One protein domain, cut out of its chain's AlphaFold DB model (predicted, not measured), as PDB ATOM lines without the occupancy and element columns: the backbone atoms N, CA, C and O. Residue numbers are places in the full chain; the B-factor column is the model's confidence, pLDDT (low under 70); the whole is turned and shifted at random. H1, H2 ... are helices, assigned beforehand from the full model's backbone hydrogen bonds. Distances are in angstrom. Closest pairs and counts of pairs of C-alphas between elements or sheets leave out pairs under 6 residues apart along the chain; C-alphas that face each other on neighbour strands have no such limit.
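What this domain is: This is residues 254 to 336 of the 363 residues of the protein "Hypothetical protein" of Didymodactylos carnosus (UniProt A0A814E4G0). The model is a long rod in which the straight helix H3 makes a bare arm between a loose head at one end and a small hooked tail, residues 324 to 336, at the other. The head holds H1, the short H2 and the wide loop of residues 269 to 294, whose residues 283 to 288 stick out; H1 lies near the start of H3 and runs opposite ways to it. The printed part has 83 residues with three named helices, in the order H1, H2, H3, and no named strand; the class is all helix. It is extended, with a radius of gyration of the C-alphas of 18.6 A, and its C-alphas span 61 by 27 by 19 A.

How they stand to each other: The printed part begins with H1, residues 254 to 268. A long link of 26 residues leads to H2, residues 295 to 300. H1 and H2 only just touch, with 3 pairs of C-alphas within 8 A, and H1 does so with residues 263 to 267 alone. Their closest C-alphas, those of Phe 263 and Leu 300, are 5.5 A apart. Their lines stand at a steep tilt of 61 degrees, opposite ways. A tight link of 2 residues follows, then H3, residues 303 to 323. H2 and H3 meet only through their link. H1 and H3 are close but not clearly touching; their closest C-alphas, those of Gln 259 and Thr 305, are 7.6 A apart. They run opposite ways at a shallow tilt of 32 degrees, only just short of steep. Residues 311 to 322 of H3 stand free. In H1 and H3 every O i to N i+4 pair is within hydrogen-bond range; in H2 1 of 2 is, and 3 of 3 O i to N i+3 pairs are.

Where its parts are: H1, residues 254 to 268, begins at C-alpha 254, (-87.680, 18.033, 73.073), and measures 21.2 A from first to last C-alpha. H2, residues 295 to 300, measures 9.0 A and begins at C-alpha 295, (-87.268, 1.436, 93.386). H3, residues 303 to 323, is the longest helix at 30.6 A and ends at C-alpha 323, (-110.887, 7.793, 62.779).

The domain as a whole: The two C-alphas farthest apart, those of Glu 271 and Gln 328, are 61.4 A apart, and those of Val 254 and Glu 336, the first and last printed, are 36.3 A apart. The printed part has no cut. The link from H1 to H2 is long. The mean pLDDT of the printed part is 86.2, and no printed residue is under 70.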
ATOM      1  N   VAL A 254     -88.571  17.258  72.204       91.44
ATOM      2  CA  VAL A 254     -87.680  18.033  73.073       91.44
ATOM      3  C   VAL A 254     -87.853  17.616  74.530       91.44
ATOM      4  O   VAL A 254     -86.850  17.433  75.224       91.44
ATOM      5  N   TYR A 255     -89.095  17.408  74.981       91.44
ATOM      6  CA  TYR A 255     -89.371  16.920  76.332       91.44
ATOM      7  C   TYR A 255     -88.690  15.570  76.594       91.44
ATOM      8  O   TYR A 255     -87.904  15.456  77.532       91.44
ATOM      9  N   ILE A 256     -88.914  14.565  75.740       92.25
ATOM     10  CA  ILE A 256     -88.339  13.226  75.933       92.25
ATOM     11  C   ILE A 256     -86.809  13.244  75.853       92.25
ATOM     12  O   ILE A 256     -86.158  12.587  76.662       92.25
ATOM     13  N   LEU A 257     -86.209  14.025  74.950       93.19
ATOM     14  CA  LEU A 257     -84.751  14.187  74.912       93.19
ATOM     15  C   LEU A 257     -84.198  14.802  76.205       93.19
ATOM     16  O   LEU A 257     -83.136  14.389  76.671       93.19
ATOM     17  N   GLY A 258     -84.916  15.756  76.802       92.69
ATOM     18  CA  GLY A 258     -84.596  16.287  78.127       92.69
ATOM     19  C   GLY A 258     -84.581  15.185  79.187       92.69
ATOM     20  O   GLY A 258     -83.571  15.000  79.864       92.69
ATOM     21  N   GLN A 259     -85.645  14.381  79.244       91.44
ATOM     22  CA  GLN A 259     -85.757  13.278  80.203       91.44
ATOM     23  C   GLN A 259     -84.678  12.199  80.000       91.44
ATOM     24  O   GLN A 259     -84.163  11.655  80.972       91.44
ATOM     25  N   LEU A 260     -84.282  11.905  78.755       92.00
ATOM     26  CA  LEU A 260     -83.198  10.959  78.453       92.00
ATOM     27  C   LEU A 260     -81.818  11.483  78.875       92.00
ATOM     28  O   LEU A 260     -80.969  10.711  79.333       92.00
ATOM     29  N   ASN A 261     -81.588  12.790  78.749       93.00
ATOM     30  CA  ASN A 261     -80.378  13.426  79.264       93.00
ATOM     31  C   ASN A 261     -80.342  13.380  80.796       93.00
ATOM     32  O   ASN A 261     -79.299  13.077  81.372       93.00
ATOM     33  N   ASP A 262     -81.471  13.636  81.455       90.62
ATOM     34  CA  ASP A 262     -81.596  13.558  82.914       90.62
ATOM     35  C   ASP A 262     -81.361  12.140  83.421       90.62
ATOM     36  O   ASP A 262     -80.540  11.940  84.314       90.62
ATOM     37  N   PHE A 263     -81.980  11.152  82.774       88.88
ATOM     38  CA  PHE A 263     -81.726   9.739  83.033       88.88
ATOM     39  C   PHE A 263     -80.229   9.418  82.936       88.88
ATOM     40  O   PHE A 263     -79.650   8.843  83.857       88.88
ATOM     41  N   SER A 264     -79.574   9.854  81.856       89.75
ATOM     42  CA  SER A 264     -78.143   9.615  81.639       89.75
ATOM     43  C   SER A 264     -77.277  10.267  82.726       89.75
ATOM     44  O   SER A 264     -76.333   9.648  83.214       89.75
ATOM     45  N   ARG A 265     -77.605  11.493  83.159       89.94
ATOM     46  CA  ARG A 265     -76.919  12.170  84.277       89.94
ATOM     47  C   ARG A 265     -77.110  11.435  85.600       89.94
ATOM     48  O   ARG A 265     -76.140  11.271  86.335       89.94
ATOM     49  N   ASN A 266     -78.323  10.965  85.877       88.31
ATOM     50  CA  ASN A 266     -78.631  10.211  87.088       88.31
ATOM     51  C   ASN A 266     -77.835   8.902  87.129       88.31
ATOM     52  O   ASN A 266     -77.209   8.610  88.144       88.31
ATOM     53  N   VAL A 267     -77.764   8.173  86.010       88.12
ATOM     54  CA  VAL A 267     -76.946   6.955  85.896       88.12
ATOM     55  C   VAL A 267     -75.466   7.248  86.154       88.12
ATOM     56  O   VAL A 267     -74.828   6.526  86.912       88.12
ATOM     57  N   LEU A 268     -74.921   8.326  85.579       88.06
ATOM     58  CA  LEU A 268     -73.522   8.723  85.787       88.06
ATOM     59  C   LEU A 268     -73.217   9.193  87.217       88.06
ATOM     60  O   LEU A 268     -72.055   9.207  87.612       88.06
ATOM     61  N   SER A 269     -74.236   9.598  87.978       87.25
ATOM     62  CA  SER A 269     -74.089  10.007  89.380       87.25
ATOM     63  C   SER A 269     -74.108   8.843  90.373       87.25
ATOM     64  O   SER A 269     -73.819   9.047  91.551       87.25
ATOM     65  N   LEU A 270     -74.448   7.632  89.921       85.56
ATOM     66  CA  LEU A 270     -74.421   6.442  90.764       85.56
ATOM     67  C   LEU A 270     -72.975   6.078  91.117       85.56
ATOM     68  O   LEU A 270     -72.126   5.958  90.237       85.56
ATOM     69  N   GLU A 271     -72.711   5.848  92.404       81.31
ATOM     70  CA  GLU A 271     -71.390   5.413  92.886       81.31
ATOM     71  C   GLU A 271     -71.033   3.998  92.399       81.31
ATOM     72  O   GLU A 271     -69.864   3.709  92.145       81.31
ATOM     73  N   ASP A 272     -72.038   3.133  92.226       81.44
ATOM     74  CA  ASP A 272     -71.882   1.781  91.689       81.44
ATOM     75  C   ASP A 272     -73.088   1.384  90.821       81.44
ATOM     76  O   ASP A 272     -74.148   1.007  91.323       81.44
ATOM     77  N   ILE A 273     -72.929   1.437  89.498       74.94
ATOM     78  CA  ILE A 273     -73.964   1.029  88.532       74.94
ATOM     79  C   ILE A 273     -74.265  -0.475  88.633       74.94
ATOM     80  O   ILE A 273     -75.400  -0.881  88.391       74.94
ATOM     81  N   ALA A 274     -73.290  -1.304  89.029       73.31
ATOM     82  CA  ALA A 274     -73.487  -2.749  89.160       73.31
ATOM     83  C   ALA A 274     -74.414  -3.112  90.332       73.31
ATOM     84  O   ALA A 274     -74.950  -4.219  90.368       73.31
ATOM     85  N   SER A 275     -74.639  -2.174  91.260       70.56
ATOM     86  CA  SER A 275     -75.605  -2.323  92.352       70.56
ATOM     87  C   SER A 275     -77.066  -2.157  91.906       70.56
ATOM     88  O   SER A 275     -77.971  -2.603  92.611       70.56
ATOM     89  N   VAL A 276     -77.316  -1.570  90.726       72.62
ATOM     90  CA  VAL A 276     -78.671  -1.421  90.180       72.62
ATOM     91  C   VAL A 276     -79.117  -2.746  89.572       72.62
ATOM     92  O   VAL A 276     -78.655  -3.157  88.507       72.62
ATOM     93  N   ASN A 277     -80.062  -3.414  90.230       71.69
ATOM     94  CA  ASN A 277     -80.645  -4.643  89.707       71.69
ATOM     95  C   ASN A 277     -81.627  -4.331  88.563       71.69
ATOM     96  O   ASN A 277     -82.793  -3.997  88.795       71.69
ATOM     97  N   ILE A 278     -81.146  -4.434  87.322       74.25
ATOM     98  CA  ILE A 278     -81.959  -4.306  86.107       74.25
ATOM     99  C   ILE A 278     -82.444  -5.699  85.700       74.25
ATOM    100  O   ILE A 278     -81.873  -6.363  84.837       74.25
ATOM    101  N   GLU A 279     -83.515  -6.156  86.338       76.75
ATOM    102  CA  GLU A 279     -84.223  -7.354  85.899       76.75
ATOM    103  C   GLU A 279     -85.159  -6.985  84.738       76.75
ATOM    104  O   GLU A 279     -86.041  -6.137  84.889       76.75
ATOM    105  N   LEU A 280     -84.972  -7.609  83.568       77.44
ATOM    106  CA  LEU A 280     -85.870  -7.422  82.426       77.44
ATOM    107  C   LEU A 280     -87.246  -7.994  82.768       77.44
ATOM    108  O   LEU A 280     -87.434  -9.208  82.829       77.44
ATOM    109  N   LYS A 281     -88.210  -7.104  82.985       81.81
ATOM    110  CA  LYS A 281     -89.598  -7.446  83.280       81.81
ATOM    111  C   LYS A 281     -90.522  -6.821  82.235       81.81
ATOM    112  O   LYS A 281     -90.234  -5.757  81.691       81.81
ATOM    113  N   GLY A 282     -91.649  -7.483  81.982       84.50
ATOM    114  CA  GLY A 282     -92.623  -7.066  80.974       84.50
ATOM    115  C   GLY A 282     -92.219  -7.407  79.536       84.50
ATOM    116  O   GLY A 282     -91.180  -8.008  79.266       84.50
ATOM    117  N   SER A 283     -93.092  -7.052  78.597       86.62
ATOM    118  CA  SER A 283     -92.882  -7.185  77.150       86.62
ATOM    119  C   SER A 283     -93.669  -6.105  76.403       86.62
ATOM    120  O   SER A 283     -94.466  -5.392  77.007       86.62
ATOM    121  N   LEU A 284     -93.499  -6.004  75.082       79.00
ATOM    122  CA  LEU A 284     -94.281  -5.073  74.257       79.00
ATOM    123  C   LEU A 284     -95.795  -5.345  74.313       79.00
ATOM    124  O   LEU A 284     -96.584  -4.414  74.194       79.00
ATOM    125  N   THR A 285     -96.205  -6.603  74.499       85.94
ATOM    126  CA  THR A 285     -97.621  -7.007  74.569       85.94
ATOM    127  C   THR A 285     -98.171  -7.046  75.991       85.94
ATOM    128  O   THR A 285     -99.383  -7.045  76.176       85.94
ATOM    129  N   ASN A 286     -97.293  -7.068  76.994       86.94
ATOM    130  CA  ASN A 286     -97.648  -7.001  78.407       86.94
ATOM    131  C   ASN A 286     -96.683  -6.039  79.119       86.94
ATOM    132  O   ASN A 286     -95.703  -6.499  79.722       86.94
ATOM    133  N   PRO A 287     -96.881  -4.717  78.958       85.56
ATOM    134  CA  PRO A 287     -96.004  -3.716  79.546       85.56
ATOM    135  C   PRO A 287     -96.193  -3.656  81.066       85.56
ATOM    136  O   PRO A 287     -97.283  -3.899  81.576       85.56
ATOM    137  N   LEU A 288     -95.131  -3.303  81.786       86.31
ATOM    138  CA  LEU A 288     -95.205  -3.014  83.221       86.31
ATOM    139  C   LEU A 288     -95.865  -1.662  83.472       86.31
ATOM    140  O   LEU A 288     -95.621  -0.701  82.736       86.31
ATOM    141  N   VAL A 289     -96.601  -1.562  84.576       87.12
ATOM    142  CA  VAL A 289     -97.018  -0.263  85.121       87.12
ATOM    143  C   VAL A 289     -95.910   0.338  85.989       87.12
ATOM    144  O   VAL A 289     -95.060  -0.380  86.517       87.12
ATOM    145  N   TYR A 290     -95.904   1.665  86.154       87.31
ATOM    146  CA  TYR A 290     -94.845   2.373  86.883       87.31
ATOM    147  C   TYR A 290     -94.654   1.844  88.311       87.31
ATOM    148  O   TYR A 290     -93.532   1.741  88.801       87.31
ATOM    149  N   GLU A 291     -95.742   1.463  88.980       88.25
ATOM    150  CA  GLU A 291     -95.736   0.935  90.343       88.25
ATOM    151  C   GLU A 291     -94.938  -0.372  90.478       88.25
ATOM    152  O   GLU A 291     -94.326  -0.594  91.524       88.25
ATOM    153  N   GLU A 292     -94.895  -1.187  89.421       87.69
ATOM    154  CA  GLU A 292     -94.214  -2.489  89.370       87.69
ATOM    155  C   GLU A 292     -92.720  -2.381  89.021       87.69
ATOM    156  O   GLU A 292     -91.979  -3.364  89.115       87.69
ATOM    157  N   ILE A 293     -92.258  -1.188  88.635       86.06
ATOM    158  CA  ILE A 293     -90.840  -0.900  88.395       86.06
ATOM    159  C   ILE A 293     -90.076  -0.940  89.732       86.06
ATOM    160  O   ILE A 293     -90.601  -0.550  90.777       86.06
ATOM    161  N   SER A 294     -88.822  -1.404  89.717       86.00
ATOM    162  CA  SER A 294     -87.976  -1.425  90.919       86.00
ATOM    163  C   SER A 294     -87.695  -0.012  91.445       86.00
ATOM    164  O   SER A 294     -87.579   0.943  90.676       86.00
ATOM    165  N   GLU A 295     -87.539   0.132  92.763       84.50
ATOM    166  CA  GLU A 295     -87.268   1.436  93.386       84.50
ATOM    167  C   GLU A 295     -85.972   2.083  92.877       84.50
ATOM    168  O   GLU A 295     -85.896   3.303  92.760       84.50
ATOM    169  N   ASP A 296     -84.967   1.288  92.505       82.44
ATOM    170  CA  ASP A 296     -83.725   1.820  91.938       82.44
ATOM    171  C   ASP A 296     -83.926   2.401  90.535       82.44
ATOM    172  O   ASP A 296     -83.379   3.458  90.231       82.44
ATOM    173  N   LEU A 297     -84.778   1.790  89.706       82.31
ATOM    174  CA  LEU A 297     -85.142   2.342  88.398       82.31
ATOM    175  C   LEU A 297     -86.059   3.567  88.528       82.31
ATOM    176  O   LEU A 297     -85.913   4.519  87.761       82.31
ATOM    177  N   LYS A 298     -86.950   3.601  89.527       86.31
ATOM    178  CA  LYS A 298     -87.785   4.783  89.823       86.31
ATOM    179  C   LYS A 298     -86.963   6.006  90.239       86.31
ATOM    180  O   LYS A 298     -87.396   7.126  90.001       86.31
ATOM    181  N   LYS A 299     -85.766   5.828  90.815       83.44
ATOM    182  CA  LYS A 299     -84.834   6.944  91.088       83.44
ATOM    183  C   LYS A 299     -84.227   7.530  89.811       83.44
ATOM    184  O   LYS A 299     -83.815   8.685  89.811       83.44
ATOM    185  N   LEU A 300     -84.138   6.736  88.743       83.88
ATOM    186  CA  LEU A 300     -83.540   7.150  87.473       83.88
ATOM    187  C   LEU A 300     -84.560   7.788  86.526       83.88
ATOM    188  O   LEU A 300     -84.189   8.672  85.753       83.88
ATOM    189  N   PHE A 301     -85.822   7.356  86.599       79.69
ATOM    190  CA  PHE A 301     -86.915   7.840  85.758       79.69
ATOM    191  C   PHE A 301     -87.988   8.567  86.560       79.69
ATOM    192  O   PHE A 301     -88.597   8.015  87.478       79.69
ATOM    193  N   ASP A 302     -88.294   9.784  86.129       80.31
ATOM    194  CA  ASP A 302     -89.357  10.572  86.730       80.31
ATOM    195  C   ASP A 302     -90.747   9.957  86.482       80.31
ATOM    196  O   ASP A 302     -91.090   9.549  85.367       80.31
ATOM    197  N   LYS A 303     -91.576   9.932  87.534       87.88
ATOM    198  CA  LYS A 303     -92.941   9.392  87.480       87.88
ATOM    199  C   LYS A 303     -93.798  10.128  86.454       87.88
ATOM    200  O   LYS A 303     -94.554   9.488  85.720       87.88
ATOM    201  N   SER A 304     -93.652  11.452  86.362       89.00
ATOM    202  CA  SER A 304     -94.477  12.262  85.461       89.00
ATOM    203  C   SER A 304     -94.279  11.872  83.994       89.00
ATOM    204  O   SER A 304     -95.237  11.830  83.227       89.00
ATOM    205  N   THR A 305     -93.057  11.490  83.612       89.06
ATOM    206  CA  THR A 305     -92.760  11.022  82.255       89.06
ATOM    207  C   THR A 305     -93.516   9.739  81.925       89.06
ATOM    208  O   THR A 305     -94.084   9.629  80.839       89.06
ATOM    209  N   SER A 306     -93.576   8.785  82.858       88.62
ATOM    210  CA  SER A 306     -94.330   7.541  82.666       88.62
ATOM    211  C   SER A 306     -95.830   7.803  82.500       88.62
ATOM    212  O   SER A 306     -96.448   7.282  81.571       88.62
ATOM    213  N   GLU A 307     -96.403   8.676  83.332       91.00
ATOM    214  CA  GLU A 307     -97.814   9.071  83.243       91.00
ATOM    215  C   GLU A 307     -98.133   9.768  81.911       91.00
ATOM    216  O   GLU A 307     -99.154   9.468  81.285       91.00
ATOM    217  N   LEU A 308     -97.250  10.653  81.435       91.44
ATOM    218  CA  LEU A 308     -97.411  11.352  80.159       91.44
ATOM    219  C   LEU A 308     -97.310  10.409  78.955       91.44
ATOM    220  O   LEU A 308     -98.121  10.522  78.035       91.44
ATOM    221  N   ILE A 309     -96.368   9.461  78.957       89.81
ATOM    222  CA  ILE A 309     -96.247   8.444  77.897       89.81
ATOM    223  C   ILE A 309     -97.487   7.545  77.882       89.81
ATOM    224  O   ILE A 309     -98.044   7.277  76.816       89.81
ATOM    225  N   ASN A 310     -97.961   7.124  79.058       90.38
ATOM    226  CA  ASN A 310     -99.185   6.342  79.171       90.38
ATOM    227  C   ASN A 310    -100.396   7.117  78.622       90.38
ATOM    228  O   ASN A 310    -101.178   6.585  77.829       90.38
ATOM    229  N   LEU A 311    -100.534   8.395  78.992       93.44
ATOM    230  CA  LEU A 311    -101.591   9.265  78.483       93.44
ATOM    231  C   LEU A 311    -101.503   9.432  76.962       93.44
ATOM    232  O   LEU A 311    -102.531   9.344  76.293       93.44
ATOM    233  N   LEU A 312    -100.302   9.633  76.411       93.25
ATOM    234  CA  LEU A 312    -100.079   9.731  74.969       93.25
ATOM    235  C   LEU A 312    -100.568   8.468  74.253       93.25
ATOM    236  O   LEU A 312    -101.338   8.579  73.304       93.25
ATOM    237  N   GLY A 313    -100.214   7.278  74.751       93.06
ATOM    238  CA  GLY A 313    -100.700   6.005  74.210       93.06
ATOM    239  C   GLY A 313    -102.229   5.904  74.213       93.06
ATOM    240  O   GLY A 313    -102.834   5.566  73.193       93.06
ATOM    241  N   HIS A 314    -102.872   6.291  75.321       94.50
ATOM    242  CA  HIS A 314    -104.334   6.334  75.415       94.50
ATOM    243  C   HIS A 314    -104.955   7.320  74.417       94.50
ATOM    244  O   HIS A 314    -105.959   6.992  73.783       94.50
ATOM    245  N   ARG A 315    -104.382   8.521  74.254       95.94
ATOM    246  CA  ARG A 315    -104.899   9.520  73.303       95.94
ATOM    247  C   ARG A 315    -104.721   9.078  71.857       95.94
ATOM    248  O   ARG A 315    -105.652   9.252  71.078       95.94
ATOM    249  N   THR A 316    -103.602   8.442  71.523       95.31
ATOM    250  CA  THR A 316    -103.378   7.849  70.199       95.31
ATOM    251  C   THR A 316    -104.399   6.750  69.907       95.31
ATOM    252  O   THR A 316    -105.025   6.763  68.850       95.31
ATOM    253  N   GLY A 317    -104.653   5.846  70.860       94.62
ATOM    254  CA  GLY A 317    -105.681   4.811  70.705       94.62
ATOM    255  C   GLY A 317    -107.092   5.387  70.536       94.62
ATOM    256  O   GLY A 317    -107.842   4.953  69.663       94.62
ATOM    257  N   GLN A 318    -107.443   6.412  71.318       96.00
ATOM    258  CA  GLN A 318    -108.716   7.128  71.177       96.00
ATOM    259  C   GLN A 318    -108.852   7.819  69.816       96.00
ATOM    260  O   GLN A 318    -109.935   7.791  69.237       96.00
ATOM    261  N   MET A 319    -107.772   8.412  69.301       95.50
ATOM    262  CA  MET A 319    -107.752   9.024  67.973       95.50
ATOM    263  C   MET A 319    -108.001   7.981  66.882       95.50
ATOM    264  O   MET A 319    -108.852   8.198  66.028       95.50
ATOM    265  N   HIS A 320    -107.319   6.833  66.935       92.69
ATOM    266  CA  HIS A 320    -107.536   5.748  65.973       92.69
ATOM    267  C   HIS A 320    -108.975   5.230  66.008       92.69
ATOM    268  O   HIS A 320    -109.593   5.083  64.959       92.69
ATOM    269  N   HIS A 321    -109.538   5.030  67.202       92.00
ATOM    270  CA  HIS A 321    -110.939   4.635  67.340       92.00
ATOM    271  C   HIS A 321    -111.900   5.694  66.771       92.00
ATOM    272  O   HIS A 321    -112.943   5.355  66.217       92.00
ATOM    273  N   ALA A 322    -111.585   6.984  66.916       93.44
ATOM    274  CA  ALA A 322    -112.383   8.058  66.332       93.44
ATOM    275  C   ALA A 322    -112.301   8.048  64.797       93.44
ATOM    276  O   ALA A 322    -113.339   8.109  64.140       93.44
ATOM    277  N   LEU A 323    -111.101   7.896  64.228       91.44
ATOM    278  CA  LEU A 323    -110.887   7.793  62.779       91.44
ATOM    279  C   LEU A 323    -111.629   6.604  62.158       91.44
ATOM    280  O   LEU A 323    -112.160   6.732  61.064       91.44
ATOM    281  N   SER A 324    -111.744   5.484  62.876       89.56
ATOM    282  CA  SER A 324    -112.467   4.297  62.404       89.56
ATOM    283  C   SER A 324    -113.962   4.284  62.759       89.56
ATOM    284  O   SER A 324    -114.585   3.226  62.713       89.56
ATOM    285  N   SER A 325    -114.537   5.399  63.223       87.25
ATOM    286  CA  SER A 325    -115.919   5.418  63.731       87.25
ATOM    287  C   SER A 325    -116.991   5.635  62.656       87.25
ATOM    288  O   SER A 325    -118.145   5.261  62.877       87.25
ATOM    289  N   ASN A 326    -116.637   6.203  61.497       81.88
ATOM    290  CA  ASN A 326    -117.588   6.520  60.430       81.88
ATOM    291  C   ASN A 326    -117.361   5.650  59.184       81.88
ATOM    292  O   ASN A 326    -116.575   5.991  58.306       81.88
ATOM    293  N   ASN A 327    -118.135   4.567  59.079       74.06
ATOM    294  CA  ASN A 327    -118.056   3.615  57.963       74.06
ATOM    295  C   ASN A 327    -118.826   4.058  56.698       74.06
ATOM    296  O   ASN A 327    -119.027   3.267  55.774       74.06
ATOM    297  N   GLN A 328    -119.371   5.280  56.677       77.81
ATOM    298  CA  GLN A 328    -120.099   5.799  55.513       77.81
ATOM    299  C   GLN A 328    -119.176   6.549  54.550       77.81
ATOM    300  O   GLN A 328    -119.484   6.656  53.361       77.81
ATOM    301  N   LEU A 329    -118.043   7.051  55.043       80.19
ATOM    302  CA  LEU A 329    -117.039   7.729  54.236       80.19
ATOM    303  C   LEU A 329    -116.005   6.713  53.754       80.19
ATOM    304  O   LEU A 329    -115.217   6.198  54.539       80.19
ATOM    305  N   PHE A 330    -115.994   6.456  52.443       80.00
ATOM    306  CA  PHE A 330    -115.125   5.447  51.831       80.00
ATOM    307  C   PHE A 330    -113.642   5.623  52.197       80.00
ATOM    308  O   PHE A 330    -112.990   4.637  52.515       80.00
ATOM    309  N   SER A 331    -113.138   6.863  52.235       82.50
ATOM    310  CA  SER A 331    -111.744   7.177  52.591       82.50
ATOM    311  C   SER A 331    -111.350   6.808  54.029       82.50
ATOM    312  O   SER A 331    -110.164   6.729  54.327       82.50
ATOM    313  N   PHE A 332    -112.323   6.602  54.923       85.00
ATOM    314  CA  PHE A 332    -112.108   6.262  56.336       85.00
ATOM    315  C   PHE A 332    -112.563   4.838  56.675       85.00
ATOM    316  O   PHE A 332    -112.525   4.428  57.836       85.00
ATOM    317  N   ASN A 333    -112.979   4.062  55.669       83.38
ATOM    318  CA  ASN A 333    -113.348   2.675  55.883       83.38
ATOM    319  C   ASN A 333    -112.107   1.840  56.216       83.38
ATOM    320  O   ASN A 333    -111.089   1.956  55.533       83.38
ATOM    321  N   PRO A 334    -112.180   0.963  57.231       79.81
ATOM    322  CA  PRO A 334    -111.087   0.053  57.521       79.81
ATOM    323  C   PRO A 334    -110.879  -0.909  56.346       79.81
ATOM    324  O   PRO A 334    -111.826  -1.532  55.860       79.81
ATOM    325  N   GLU A 335    -109.628  -1.048  55.917       80.62
ATOM    326  CA  GLU A 335    -109.219  -2.022  54.907       80.62
ATOM    327  C   GLU A 335    -108.808  -3.344  55.563       80.62
ATOM    328  O   GLU A 335    -108.295  -3.380  56.686       80.62
ATOM    329  N   GLU A 336    -109.023  -4.459  54.862       82.56
ATOM    330  CA  GLU A 336    -108.579  -5.761  55.351       82.56
ATOM    331  C   GLU A 336    -107.052  -5.873  55.322       82.56
ATOM    332  O   GLU A 336    -106.396  -5.577  54.322       82.56
TER     333      GLU A 336